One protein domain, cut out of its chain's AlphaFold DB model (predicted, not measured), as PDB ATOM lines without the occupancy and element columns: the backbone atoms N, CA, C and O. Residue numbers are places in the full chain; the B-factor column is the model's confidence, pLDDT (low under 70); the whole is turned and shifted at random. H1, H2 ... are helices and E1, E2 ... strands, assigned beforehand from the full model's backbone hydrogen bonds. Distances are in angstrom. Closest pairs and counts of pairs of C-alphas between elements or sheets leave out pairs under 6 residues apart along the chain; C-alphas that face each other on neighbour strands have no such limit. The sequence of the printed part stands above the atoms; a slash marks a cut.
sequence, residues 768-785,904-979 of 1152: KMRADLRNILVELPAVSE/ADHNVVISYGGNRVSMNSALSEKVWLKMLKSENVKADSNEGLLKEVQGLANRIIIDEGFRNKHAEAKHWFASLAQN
ATOM      1  N   LYS A 768     191.319 190.309 133.456       84.69
ATOM      2  CA  LYS A 768     191.211 191.102 134.681       84.69
ATOM      3  C   LYS A 768     190.730 190.253 135.854       84.69
ATOM      4  O   LYS A 768     191.406 190.210 136.870       84.69
ATOM      5  N   MET A 769     189.653 189.487 135.667       87.19
ATOM      6  CA  MET A 769     189.151 188.582 136.706       87.19
ATOM      7  C   MET A 769     190.203 187.551 137.133       87.19
ATOM      8  O   MET A 769     190.368 187.293 138.320       87.19
ATOM      9  N   ARG A 770     190.953 186.975 136.180       89.94
ATOM     10  CA  ARG A 770     192.033 186.028 136.510       89.94
ATOM     11  C   ARG A 770     193.154 186.682 137.309       89.94
ATOM     12  O   ARG A 770     193.692 186.057 138.216       89.94
ATOM     13  N   ALA A 771     193.514 187.919 136.969       87.94
ATOM     14  CA  ALA A 771     194.506 188.674 137.720       87.94
ATOM     15  C   ALA A 771     194.021 188.974 139.146       87.94
ATOM     16  O   ALA A 771     194.782 188.761 140.086       87.94
ATOM     17  N   ASP A 772     192.763 189.386 139.305       88.06
ATOM     18  CA  ASP A 772     192.177 189.690 140.613       88.06
ATOM     19  C   ASP A 772     192.083 188.420 141.493       88.06
ATOM     20  O   ASP A 772     192.546 188.421 142.632       88.06
ATOM     21  N   LEU A 773     191.646 187.283 140.933       90.75
ATOM     22  CA  LEU A 773     191.651 185.982 141.625       90.75
ATOM     23  C   LEU A 773     193.054 185.500 142.006       90.75
ATOM     24  O   LEU A 773     193.241 184.911 143.071       90.75
ATOM     25  N   ARG A 774     194.058 185.738 141.155       91.62
ATOM     26  CA  ARG A 774     195.451 185.428 141.496       91.62
ATOM     27  C   ARG A 774     195.907 186.261 142.693       91.62
ATOM     28  O   ARG A 774     196.580 185.723 143.563       91.62
ATOM     29  N   ASN A 775     195.529 187.537 142.746       87.38
ATOM     30  CA  ASN A 775     195.874 188.418 143.859       87.38
ATOM     31  C   ASN A 775     195.201 187.995 145.177       87.38
ATOM     32  O   ASN A 775     195.717 188.344 146.226       87.38
ATOM     33  N   ILE A 776     194.099 187.230 145.139       86.94
ATOM     34  CA  ILE A 776     193.516 186.580 146.330       86.94
ATOM     35  C   ILE A 776     194.361 185.376 146.782       86.94
ATOM     36  O   ILE A 776     194.530 185.147 147.975       86.94
ATOM     37  N   LEU A 777     194.875 184.571 145.844       89.06
ATOM     38  CA  LEU A 777     195.717 183.410 146.175       89.06
ATOM     39  C   LEU A 777     197.121 183.798 146.656       89.06
ATOM     40  O   LEU A 777     197.734 183.030 147.390       89.06
ATOM     41  N   VAL A 778     197.634 184.933 146.184       89.12
ATOM     42  CA  VAL A 778     198.980 185.455 146.447       89.12
ATOM     43  C   VAL A 778     198.835 186.928 146.841       89.12
ATOM     44  O   VAL A 778     199.189 187.833 146.081       89.12
ATOM     45  N   GLU A 779     198.220 187.171 147.995       86.25
ATOM     46  CA  GLU A 779     197.933 188.508 148.512       86.25
ATOM     47  C   GLU A 779     199.157 189.085 149.240       86.25
ATOM     48  O   GLU A 779     199.834 188.381 149.986       86.25
ATOM     49  N   LEU A 780     199.440 190.376 149.012       79.88
ATOM     50  CA  LEU A 780     200.559 191.119 149.619       79.88
ATOM     51  C   LEU A 780     201.901 190.351 149.604       79.88
ATOM     52  O   LEU A 780     202.528 190.192 150.644       79.88
ATOM     53  N   PRO A 781     202.376 189.843 148.451       82.94
ATOM     54  CA  PRO A 781     203.617 189.086 148.435       82.94
ATOM     55  C   PRO A 781     204.805 189.979 148.807       82.94
ATOM     56  O   PRO A 781     205.050 191.001 148.163       82.94
ATOM     57  N   ALA A 782     205.567 189.555 149.809       77.56
ATOM     58  CA  ALA A 782     206.809 190.178 150.229       77.56
ATOM     59  C   ALA A 782     207.999 189.263 149.919       77.56
ATOM     60  O   ALA A 782     207.996 188.051 150.166       77.56
ATOM     61  N   VAL A 783     209.026 189.882 149.351       72.19
ATOM     62  CA  VAL A 783     210.271 189.251 148.929       72.19
ATOM     63  C   VAL A 783     211.348 189.820 149.850       72.19
ATOM     64  O   VAL A 783     211.623 191.014 149.804       72.19
ATOM     65  N   SER A 784     211.900 189.014 150.760       55.41
ATOM     66  CA  SER A 784     212.905 189.516 151.711       55.41
ATOM     67  C   SER A 784     214.233 189.810 151.001       55.41
ATOM     68  O   SER A 784     214.687 188.972 150.222       55.41
ATOM     69  N   GLU A 785     214.911 190.915 151.342       43.00
ATOM     70  CA  GLU A 785     216.257 191.282 150.837       43.00
ATOM     71  C   GLU A 785     217.382 190.320 151.264       43.00
ATOM     72  O   GLU A 785     218.551 190.537 150.942       43.00
ATOM     73  N   ALA A 904     204.545 190.063 160.544       42.41
ATOM     74  CA  ALA A 904     203.397 189.990 161.456       42.41
ATOM     75  C   ALA A 904     202.058 189.674 160.758       42.41
ATOM     76  O   ALA A 904     201.181 189.103 161.400       42.41
ATOM     77  N   ASP A 905     201.921 189.952 159.456       53.84
ATOM     78  CA  ASP A 905     200.626 189.890 158.754       53.84
ATOM     79  C   ASP A 905     200.528 188.829 157.638       53.84
ATOM     80  O   ASP A 905     199.502 188.770 156.963       53.84
ATOM     81  N   HIS A 906     201.554 187.993 157.410       67.62
ATOM     82  CA  HIS A 906     201.540 186.972 156.346       67.62
ATOM     83  C   HIS A 906     201.263 185.565 156.889       67.62
ATOM     84  O   HIS A 906     202.034 185.036 157.689       67.62
ATOM     85  N   ASN A 907     200.197 184.918 156.412       78.25
ATOM     86  CA  ASN A 907     199.796 183.583 156.868       78.25
ATOM     87  C   ASN A 907     200.563 182.417 156.200       78.25
ATOM     88  O   ASN A 907     200.438 181.276 156.648       78.25
ATOM     89  N   VAL A 908     201.355 182.676 155.149       83.50
ATOM     90  CA  VAL A 908     202.151 181.665 154.432       83.50
ATOM     91  C   VAL A 908     203.560 182.176 154.132       83.50
ATOM     92  O   VAL A 908     203.749 183.254 153.569       83.50
ATOM     93  N   VAL A 909     204.569 181.348 154.426       82.38
ATOM     94  CA  VAL A 909     205.978 181.613 154.100       82.38
ATOM     95  C   VAL A 909     206.561 180.425 153.344       82.38
ATOM     96  O   VAL A 909     206.712 179.347 153.895       82.38
ATOM     97  N   ILE A 910     206.933 180.612 152.080       83.44
ATOM     98  CA  ILE A 910     207.530 179.565 151.247       83.44
ATOM     99  C   ILE A 910     209.048 179.722 151.245       83.44
ATOM    100  O   ILE A 910     209.566 180.753 150.819       83.44
ATOM    101  N   SER A 911     209.755 178.664 151.649       82.06
ATOM    102  CA  SER A 911     211.210 178.536 151.480       82.06
ATOM    103  C   SER A 911     211.525 177.389 150.518       82.06
ATOM    104  O   SER A 911     211.245 176.226 150.818       82.06
ATOM    105  N   TYR A 912     212.079 177.696 149.341       80.19
ATOM    106  CA  TYR A 912     212.325 176.705 148.289       80.19
ATOM    107  C   TYR A 912     213.562 177.060 147.448       80.19
ATOM    108  O   TYR A 912     213.687 178.173 146.946       80.19
ATOM    109  N   GLY A 913     214.493 176.108 147.299       69.94
ATOM    110  CA  GLY A 913     215.692 176.283 146.464       69.94
ATOM    111  C   GLY A 913     216.664 177.376 146.935       69.94
ATOM    112  O   GLY A 913     217.342 177.964 146.106       69.94
ATOM    113  N   GLY A 914     216.713 177.675 148.241       68.25
ATOM    114  CA  GLY A 914     217.522 178.773 148.799       68.25
ATOM    115  C   GLY A 914     216.853 180.151 148.740       68.25
ATOM    116  O   GLY A 914     217.409 181.106 149.272       68.25
ATOM    117  N   ASN A 915     215.653 180.239 148.157       76.56
ATOM    118  CA  ASN A 915     214.872 181.466 148.033       76.56
ATOM    119  C   ASN A 915     213.675 181.475 148.993       76.56
ATOM    120  O   ASN A 915     213.168 180.413 149.376       76.56
ATOM    121  N   ARG A 916     213.197 182.669 149.355       79.56
ATOM    122  CA  ARG A 916     212.110 182.869 150.320       79.56
ATOM    123  C   ARG A 916     211.114 183.942 149.877       79.56
ATOM    124  O   ARG A 916     211.503 185.043 149.497       79.56
ATOM    125  N   VAL A 917     209.824 183.618 149.988       83.25
ATOM    126  CA  VAL A 917     208.684 184.513 149.722       83.25
ATOM    127  C   VAL A 917     207.661 184.361 150.847       83.25
ATOM    128  O   VAL A 917     207.339 183.238 151.232       83.25
ATOM    129  N   SER A 918     207.126 185.465 151.364       83.12
ATOM    130  CA  SER A 918     206.000 185.479 152.311       83.12
ATOM    131  C   SER A 918     204.776 186.134 151.675       83.12
ATOM    132  O   SER A 918     204.928 187.054 150.878       83.12
ATOM    133  N   MET A 919     203.572 185.658 151.987       87.19
ATOM    134  CA  MET A 919     202.317 186.173 151.424       87.19
ATOM    135  C   MET A 919     201.114 185.799 152.296       87.19
ATOM    136  O   MET A 919     201.204 184.912 153.148       87.19
ATOM    137  N   ASN A 920     199.970 186.412 152.005       84.81
ATOM    138  CA  ASN A 920     198.664 185.919 152.416       84.81
ATOM    139  C   ASN A 920     198.056 185.027 151.332       84.81
ATOM    140  O   ASN A 920     198.030 185.373 150.153       84.81
ATOM    141  N   SER A 921     197.600 183.844 151.722       89.12
ATOM    142  CA  SER A 921     197.082 182.834 150.806       89.12
ATOM    143  C   SER A 921     195.965 182.026 151.459       89.12
ATOM    144  O   SER A 921     196.041 181.654 152.630       89.12
ATOM    145  N   ALA A 922     194.945 181.690 150.669       86.19
ATOM    146  CA  ALA A 922     193.892 180.758 151.076       86.19
ATOM    147  C   ALA A 922     194.367 179.290 151.133       86.19
ATOM    148  O   ALA A 922     193.697 178.445 151.720       86.19
ATOM    149  N   LEU A 923     195.499 178.974 150.496       92.69
ATOM    150  CA  LEU A 923     196.120 177.647 150.505       92.69
ATOM    151  C   LEU A 923     197.271 177.599 151.505       92.69
ATOM    152  O   LEU A 923     198.029 178.565 151.609       92.69
ATOM    153  N   SER A 924     197.447 176.461 152.173       90.31
ATOM    154  CA  SER A 924     198.520 176.261 153.147       90.31
ATOM    155  C   SER A 924     199.914 176.200 152.506       90.31
ATOM    156  O   SER A 924     200.087 175.766 151.361       90.31
ATOM    157  N   GLU A 925     200.945 176.550 153.282       89.00
ATOM    158  CA  GLU A 925     202.359 176.423 152.883       89.00
ATOM    159  C   GLU A 925     202.682 175.013 152.355       89.00
ATOM    160  O   GLU A 925     203.352 174.841 151.333       89.00
ATOM    161  N   LYS A 926     202.136 173.982 153.012       89.75
ATOM    162  CA  LYS A 926     202.325 172.576 152.640       89.75
ATOM    163  C   LYS A 926     201.833 172.282 151.222       89.75
ATOM    164  O   LYS A 926     202.484 171.525 150.497       89.75
ATOM    165  N   VAL A 927     200.691 172.845 150.824       92.94
ATOM    166  CA  VAL A 927     200.126 172.648 149.482       92.94
ATOM    167  C   VAL A 927     200.970 173.361 148.432       92.94
ATOM    168  O   VAL A 927     201.297 172.744 147.415       92.94
ATOM    169  N   TRP A 928     201.414 174.590 148.704       93.81
ATOM    170  CA  TRP A 928     202.333 175.319 147.827       93.81
ATOM    171  C   TRP A 928     203.657 174.581 147.607       93.81
ATOM    172  O   TRP A 928     204.048 174.344 146.463       93.81
ATOM    173  N   LEU A 929     204.313 174.126 148.679       90.38
ATOM    174  CA  LEU A 929     205.560 173.357 148.589       90.38
ATOM    175  C   LEU A 929     205.374 172.030 147.845       90.38
ATOM    176  O   LEU A 929     206.275 171.597 147.124       90.38
ATOM    177  N   LYS A 930     204.217 171.373 147.998       90.50
ATOM    178  CA  LYS A 930     203.893 170.149 147.253       90.50
ATOM    179  C   LYS A 930     203.816 170.420 145.748       90.50
ATOM    180  O   LYS A 930     204.371 169.628 144.993       90.50
ATOM    181  N   MET A 931     203.176 171.516 145.331       93.62
ATOM    182  CA  MET A 931     203.068 171.908 143.918       93.62
ATOM    183  C   MET A 931     204.428 172.282 143.317       93.62
ATOM    184  O   MET A 931     204.781 171.783 142.254       93.62
ATOM    185  N   LEU A 932     205.232 173.081 144.029       90.88
ATOM    186  CA  LEU A 932     206.584 173.457 143.590       90.88
ATOM    187  C   LEU A 932     207.483 172.227 143.380       90.88
ATOM    188  O   LEU A 932     208.213 172.146 142.394       90.88
ATOM    189  N   LYS A 933     207.388 171.234 144.278       88.69
ATOM    190  CA  LYS A 933     208.112 169.959 144.158       88.69
ATOM    191  C   LYS A 933     207.604 169.095 143.004       88.69
ATOM    192  O   LYS A 933     208.424 168.542 142.281       88.69
ATOM    193  N   SER A 934     206.286 168.954 142.837       86.38
ATOM    194  CA  SER A 934     205.721 168.099 141.782       86.38
ATOM    195  C   SER A 934     205.969 168.641 140.377       86.38
ATOM    196  O   SER A 934     206.097 167.854 139.447       86.38
ATOM    197  N   GLU A 935     206.058 169.964 140.231       87.44
ATOM    198  CA  GLU A 935     206.328 170.631 138.953       87.44
ATOM    199  C   GLU A 935     207.831 170.853 138.695       87.44
ATOM    200  O   GLU A 935     208.199 171.381 137.650       87.44
ATOM    201  N   ASN A 936     208.711 170.423 139.614       85.06
ATOM    202  CA  ASN A 936     210.172 170.535 139.500       85.06
ATOM    203  C   ASN A 936     210.654 171.968 139.183       85.06
ATOM    204  O   ASN A 936     211.508 172.185 138.319       85.06
ATOM    205  N   VAL A 937     210.064 172.948 139.871       85.12
ATOM    206  CA  VAL A 937     210.325 174.377 139.665       85.12
ATOM    207  C   VAL A 937     211.783 174.711 139.994       85.12
ATOM    208  O   VAL A 937     212.344 174.206 140.964       85.12
ATOM    209  N   LYS A 938     212.412 175.593 139.211       82.25
ATOM    210  CA  LYS A 938     213.755 176.121 139.488       82.25
ATOM    211  C   LYS A 938     213.676 177.637 139.620       82.25
ATOM    212  O   LYS A 938     213.388 178.311 138.641       82.25
ATOM    213  N   ALA A 939     213.940 178.152 140.817       77.44
ATOM    214  CA  ALA A 939     214.020 179.584 141.081       77.44
ATOM    215  C   ALA A 939     215.475 179.970 141.378       77.44
ATOM    216  O   ALA A 939     216.128 179.331 142.200       77.44
ATOM    217  N   ASP A 940     215.973 181.000 140.703       80.25
ATOM    218  CA  ASP A 940     217.332 181.546 140.829       80.25
ATOM    219  C   ASP A 940     217.425 182.731 141.811       80.25
ATOM    220  O   ASP A 940     218.518 183.166 142.163       80.25
ATOM    221  N   SER A 941     216.274 183.250 142.241       79.94
ATOM    222  CA  SER A 941     216.115 184.455 143.054       79.94
ATOM    223  C   SER A 941     214.789 184.428 143.824       79.94
ATOM    224  O   SER A 941     213.874 183.662 143.491       79.94
ATOM    225  N   ASN A 942     214.651 185.288 144.838       77.12
ATOM    226  CA  ASN A 942     213.404 185.431 145.595       77.12
ATOM    227  C   ASN A 942     212.265 185.956 144.690       77.12
ATOM    228  O   ASN A 942     211.142 185.453 144.747       77.12
ATOM    229  N   GLU A 943     212.557 186.884 143.775       83.38
ATOM    230  CA  GLU A 943     211.628 187.361 142.744       83.38
ATOM    231  C   GLU A 943     211.274 186.265 141.729       83.38
ATOM    232  O   GLU A 943     210.124 186.170 141.291       83.38
ATOM    233  N   GLY A 944     212.245 185.422 141.362       85.44
ATOM    234  CA  GLY A 944     212.028 184.248 140.518       85.44
ATOM    235  C   GLY A 944     211.052 183.265 141.163       85.44
ATOM    236  O   GLY A 944     210.088 182.844 140.528       85.44
ATOM    237  N   LEU A 945     211.226 182.979 142.458       87.69
ATOM    238  CA  LEU A 945     210.307 182.128 143.216       87.69
ATOM    239  C   LEU A 945     208.889 182.723 143.272       87.69
ATOM    240  O   LEU A 945     207.916 181.991 143.088       87.69
ATOM    241  N   LEU A 946     208.753 184.041 143.463       90.06
ATOM    242  CA  LEU A 946     207.445 184.706 143.451       90.06
ATOM    243  C   LEU A 946     206.741 184.573 142.088       90.06
ATOM    244  O   LEU A 946     205.542 184.289 142.047       90.06
ATOM    245  N   LYS A 947     207.465 184.736 140.972       91.00
ATOM    246  CA  LYS A 947     206.899 184.562 139.621       91.00
ATOM    247  C   LYS A 947     206.368 183.148 139.397       91.00
ATOM    248  O   LYS A 947     205.278 182.990 138.850       91.00
ATOM    249  N   GLU A 948     207.095 182.134 139.856       92.56
ATOM    250  CA  GLU A 948     206.679 180.731 139.747       92.56
ATOM    251  C   GLU A 948     205.433 180.434 140.592       92.56
ATOM    252  O   GLU A 948     204.473 179.829 140.111       92.56
ATOM    253  N   VAL A 949     205.385 180.947 141.826       92.44
ATOM    254  CA  VAL A 949     204.197 180.870 142.695       92.44
ATOM    255  C   VAL A 949     202.983 181.533 142.030       92.44
ATOM    256  O   VAL A 949     201.903 180.940 141.969       92.44
ATOM    257  N   GLN A 950     203.150 182.727 141.456       93.38
ATOM    258  CA  GLN A 950     202.104 183.415 140.692       93.38
ATOM    259  C   GLN A 950     201.682 182.636 139.432       93.38
ATOM    260  O   GLN A 950     200.505 182.649 139.059       93.38
ATOM    261  N   GLY A 951     202.617 181.940 138.780       92.44
ATOM    262  CA  GLY A 951     202.356 181.043 137.654       92.44
ATOM    263  C   GLY A 951     201.475 179.858 138.046       92.44
ATOM    264  O   GLY A 951     200.454 179.603 137.402       92.44
ATOM    265  N   LEU A 952     201.804 179.191 139.154       93.50
ATOM    266  CA  LEU A 952     200.998 178.107 139.717       93.50
ATOM    267  C   LEU A 952     199.603 178.592 140.134       93.50
ATOM    268  O   LEU A 952     198.615 177.932 139.816       93.50
ATOM    269  N   ALA A 953     199.497 179.773 140.751       93.38
ATOM    270  CA  ALA A 953     198.214 180.394 141.084       93.38
ATOM    271  C   ALA A 953     197.326 180.601 139.839       93.38
ATOM    272  O   ALA A 953     196.152 180.229 139.838       93.38
ATOM    273  N   ASN A 954     197.887 181.125 138.741       92.06
ATOM    274  CA  ASN A 954     197.159 181.252 137.471       92.06
ATOM    275  C   ASN A 954     196.697 179.882 136.939       92.06
ATOM    276  O   ASN A 954     195.583 179.763 136.424       92.06
ATOM    277  N   ARG A 955     197.529 178.840 137.074       92.12
ATOM    278  CA  ARG A 955     197.188 177.484 136.631       92.12
ATOM    279  C   ARG A 955     196.062 176.873 137.466       92.12
ATOM    280  O   ARG A 955     195.159 176.290 136.883       92.12
ATOM    281  N   ILE A 956     196.039 177.084 138.785       93.38
ATOM    282  CA  ILE A 956     194.927 176.671 139.666       93.38
ATOM    283  C   ILE A 956     193.590 177.258 139.192       93.38
ATOM    284  O   ILE A 956     192.562 176.577 139.222       93.38
ATOM    285  N   ILE A 957     193.592 178.514 138.741       92.31
ATOM    286  CA  ILE A 957     192.384 179.210 138.286       92.31
ATOM    287  C   ILE A 957     191.875 178.633 136.955       92.31
ATOM    288  O   ILE A 957     190.671 178.441 136.793       92.31
ATOM    289  N   ILE A 958     192.770 178.354 136.003       90.50
ATOM    290  CA  ILE A 958     192.398 178.040 134.612       90.50
ATOM    291  C   ILE A 958     192.296 176.528 134.347       90.50
ATOM    292  O   ILE A 958     191.433 176.101 133.584       90.50
ATOM    293  N   ASP A 959     193.159 175.715 134.959       91.44
ATOM    294  CA  ASP A 959     193.270 174.274 134.711       91.44
ATOM    295  C   ASP A 959     192.538 173.483 135.805       91.44
ATOM    296  O   ASP A 959     193.029 173.288 136.922       91.44
ATOM    297  N   GLU A 960     191.331 173.018 135.476       90.50
ATOM    298  CA  GLU A 960     190.510 172.205 136.373       90.50
ATOM    299  C   GLU A 960     191.178 170.876 136.755       90.50
ATOM    300  O   GLU A 960     191.098 170.456 137.912       90.50
ATOM    301  N   GLY A 961     191.876 170.232 135.814       91.25
ATOM    302  CA  GLY A 961     192.554 168.962 136.053       91.25
ATOM    303  C   GLY A 961     193.722 169.116 137.022       91.25
ATOM    304  O   GLY A 961     193.892 168.293 137.922       91.25
ATOM    305  N   PHE A 962     194.498 170.193 136.882       92.56
ATOM    306  CA  PHE A 962     195.557 170.550 137.823       92.56
ATOM    307  C   PHE A 962     194.988 170.878 139.206       92.56
ATOM    308  O   PHE A 962     195.399 170.277 140.199       92.56
ATOM    309  N   ARG A 963     193.981 171.756 139.276       93.25
ATOM    310  CA  ARG A 963     193.327 172.149 140.530       93.25
ATOM    311  C   ARG A 963     192.775 170.951 141.305       93.25
ATOM    312  O   ARG A 963     192.971 170.858 142.514       93.25
ATOM    313  N   ASN A 964     192.129 170.008 140.622       92.38
ATOM    314  CA  ASN A 964     191.487 168.856 141.257       92.38
ATOM    315  C   ASN A 964     192.473 167.855 141.890       92.38
ATOM    316  O   ASN A 964     192.051 167.045 142.717       92.38
ATOM    317  N   LYS A 965     193.778 167.933 141.582       92.12
ATOM    318  CA  LYS A 965     194.831 167.147 142.257       92.12
ATOM    319  C   LYS A 965     195.140 167.647 143.676       92.12
ATOM    320  O   LYS A 965     195.801 166.944 144.445       92.12
ATOM    321  N   HIS A 966     194.667 168.841 144.037       92.81
ATOM    322  CA  HIS A 966     194.942 169.499 145.312       92.81
ATOM    323  C   HIS A 966     193.627 169.871 146.014       92.81
ATOM    324  O   HIS A 966     192.916 170.779 145.591       92.81
ATOM    325  N   ALA A 967     193.299 169.173 147.107       91.12
ATOM    326  CA  ALA A 967     191.999 169.295 147.780       91.12
ATOM    327  C   ALA A 967     191.680 170.724 148.265       91.12
ATOM    328  O   ALA A 967     190.571 171.198 148.034       91.12
ATOM    329  N   GLU A 968     192.651 171.427 148.865       92.50
ATOM    330  CA  GLU A 968     192.479 172.822 149.313       92.50
ATOM    331  C   GLU A 968     192.171 173.761 148.134       92.50
ATOM    332  O   GLU A 968     191.228 174.544 148.201       92.50
ATOM    333  N   ALA A 969     192.887 173.620 147.012       91.75
ATOM    334  CA  ALA A 969     192.668 174.435 145.814       91.75
ATOM    335  C   ALA A 969     191.303 174.163 145.164       91.75
ATOM    336  O   ALA A 969     190.629 175.090 144.709       91.75
ATOM    337  N   LYS A 970     190.869 172.896 145.149       93.31
ATOM    338  CA  LYS A 970     189.531 172.503 144.688       93.31
ATOM    339  C   LYS A 970     188.435 173.112 145.563       93.31
ATOM    340  O   LYS A 970     187.483 173.672 145.026       93.31
ATOM    341  N   HIS A 971     188.564 173.004 146.886       91.88
ATOM    342  CA  HIS A 971     187.570 173.518 147.828       91.88
ATOM    343  C   HIS A 971     187.468 175.046 147.770       91.88
ATOM    344  O   HIS A 971     186.368 175.583 147.655       91.88
ATOM    345  N   TRP A 972     188.611 175.735 147.750       90.81
ATOM    346  CA  TRP A 972     188.681 177.188 147.601       90.81
ATOM    347  C   TRP A 972     187.948 177.673 146.342       90.81
ATOM    348  O   TRP A 972     187.060 178.519 146.421       90.81
ATOM    349  N   PHE A 973     188.248 177.085 145.181       91.62
ATOM    350  CA  PHE A 973     187.616 177.488 143.922       91.62
ATOM    351  C   PHE A 973     186.112 177.183 143.893       91.62
ATOM    352  O   PHE A 973     185.330 177.989 143.390       91.62
ATOM    353  N   ALA A 974     185.695 176.038 144.445       90.12
ATOM    354  CA  ALA A 974     184.281 175.682 144.547       90.12
ATOM    355  C   ALA A 974     183.503 176.683 145.420       90.12
ATOM    356  O   ALA A 974     182.404 177.086 145.042       90.12
ATOM    357  N   SER A 975     184.097 177.139 146.529       88.06
ATOM    358  CA  SER A 975     183.515 178.177 147.388       88.06
ATOM    359  C   SER A 975     183.330 179.502 146.641       88.06
ATOM    360  O   SER A 975     182.253 180.098 146.700       88.06
ATOM    361  N   LEU A 976     184.325 179.932 145.855       87.75
ATOM    362  CA  LEU A 976     184.205 181.138 145.030       87.75
ATOM    363  C   LEU A 976     183.084 181.017 143.993       87.75
ATOM    364  O   LEU A 976     182.315 181.955 143.805       87.75
ATOM    365  N   ALA A 977     182.966 179.866 143.328       86.44
ATOM    366  CA  ALA A 977     181.912 179.632 142.345       86.44
ATOM    367  C   ALA A 977     180.509 179.642 142.985       86.44
ATOM    368  O   ALA A 977     179.576 180.205 142.406       86.44
ATOM    369  N   GLN A 978     180.369 179.056 144.181       85.94
ATOM    370  CA  GLN A 978     179.116 179.001 144.939       85.94
ATOM    371  C   GLN A 978     178.690 180.383 145.457       85.94
ATOM    372  O   GLN A 978     177.513 180.732 145.374       85.94
ATOM    373  N   ASN A 979     179.645 181.190 145.922       83.69
ATOM    374  CA  ASN A 979     179.414 182.501 146.532       83.69
ATOM    375  C   ASN A 979     179.635 183.668 145.554       83.69
ATOM    376  O   ASN A 979     180.070 184.741 145.962       83.69
TER     377      ASN A 979
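This is residues 768 to 785 and 904 to 979 of the 1152 residues of an uncharacterized protein of Alphaproteobacteria bacterium (UniProt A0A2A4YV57). A small three-stranded sheet has two helices over one face and the other face bare: the long helix H3 slants over inner strand E3, and H2, about perpendicular to H3, is over edge strand E2. H1 sits at one end of the sheet against H3, and beyond the end of H3 the chain turns through short H4 into H5, off the sheet. The printed part has 94 residues, in the order H1 E1 E2 E3 H2 H3 H4 H5; the sheet, E1 - E3 - E2, is antiparallel, and the class is mixed. It is compact, with a radius of gyration of the C-alphas of 12.7 A and spans of 39 by 28 by 24 A.

Inner strand E3, residues 915 to 920, is antiparallel to E1, residues 779 to 783, with N 782 and O 918 2.8 A apart, and forms a hairpin with E2, residues 908 to 912, with N 910 and O 917 2.8 A apart. H3, residues 942 to 958, is on the sheet at a height of 11.3 A. H2, residues 925 to 934, is on the same face at 8.3 A and only just touches H3, with 3 pairs of C-alphas within 8 A, the closest Met 931 and Leu 952 at 7.8 A. H1, residues 768 to 777, only grazes the sheet and touches H3 at a steep tilt of 63 degrees, closest C-alphas Arg 774 and Ala 953, 5.8 A. H4, residues 960 to 964, touches H3 only at the corner, closest C-alphas Ile 956 and Arg 963, 4.9 A. H5, residues 967 to 978, only just touches H4, only at the corner, with 3 pairs of C-alphas within 8 A, the closest Asn 964 and Lys 970 at 5.4 A. In the five helices every O i to N i+4 pair is within hydrogen-bond range.

H1 begins at C-alpha 768 (191.211, 191.102, 134.681). H3 measures 24.8 A, E3 17.4 A and H5 16.4 A, ending at C-alpha 978 (179.116, 179.001, 144.939).

The C-alphas of Glu 785 and Gln 978 are farthest apart, 39.6 A. Residues 786 to 903 are not printed; C-alphas 785 and 904 are 16.7 A apart. Of the links printed whole, none is long. Residues 784 to 785, 904 to 906 and 913 to 914 have pLDDT under 70.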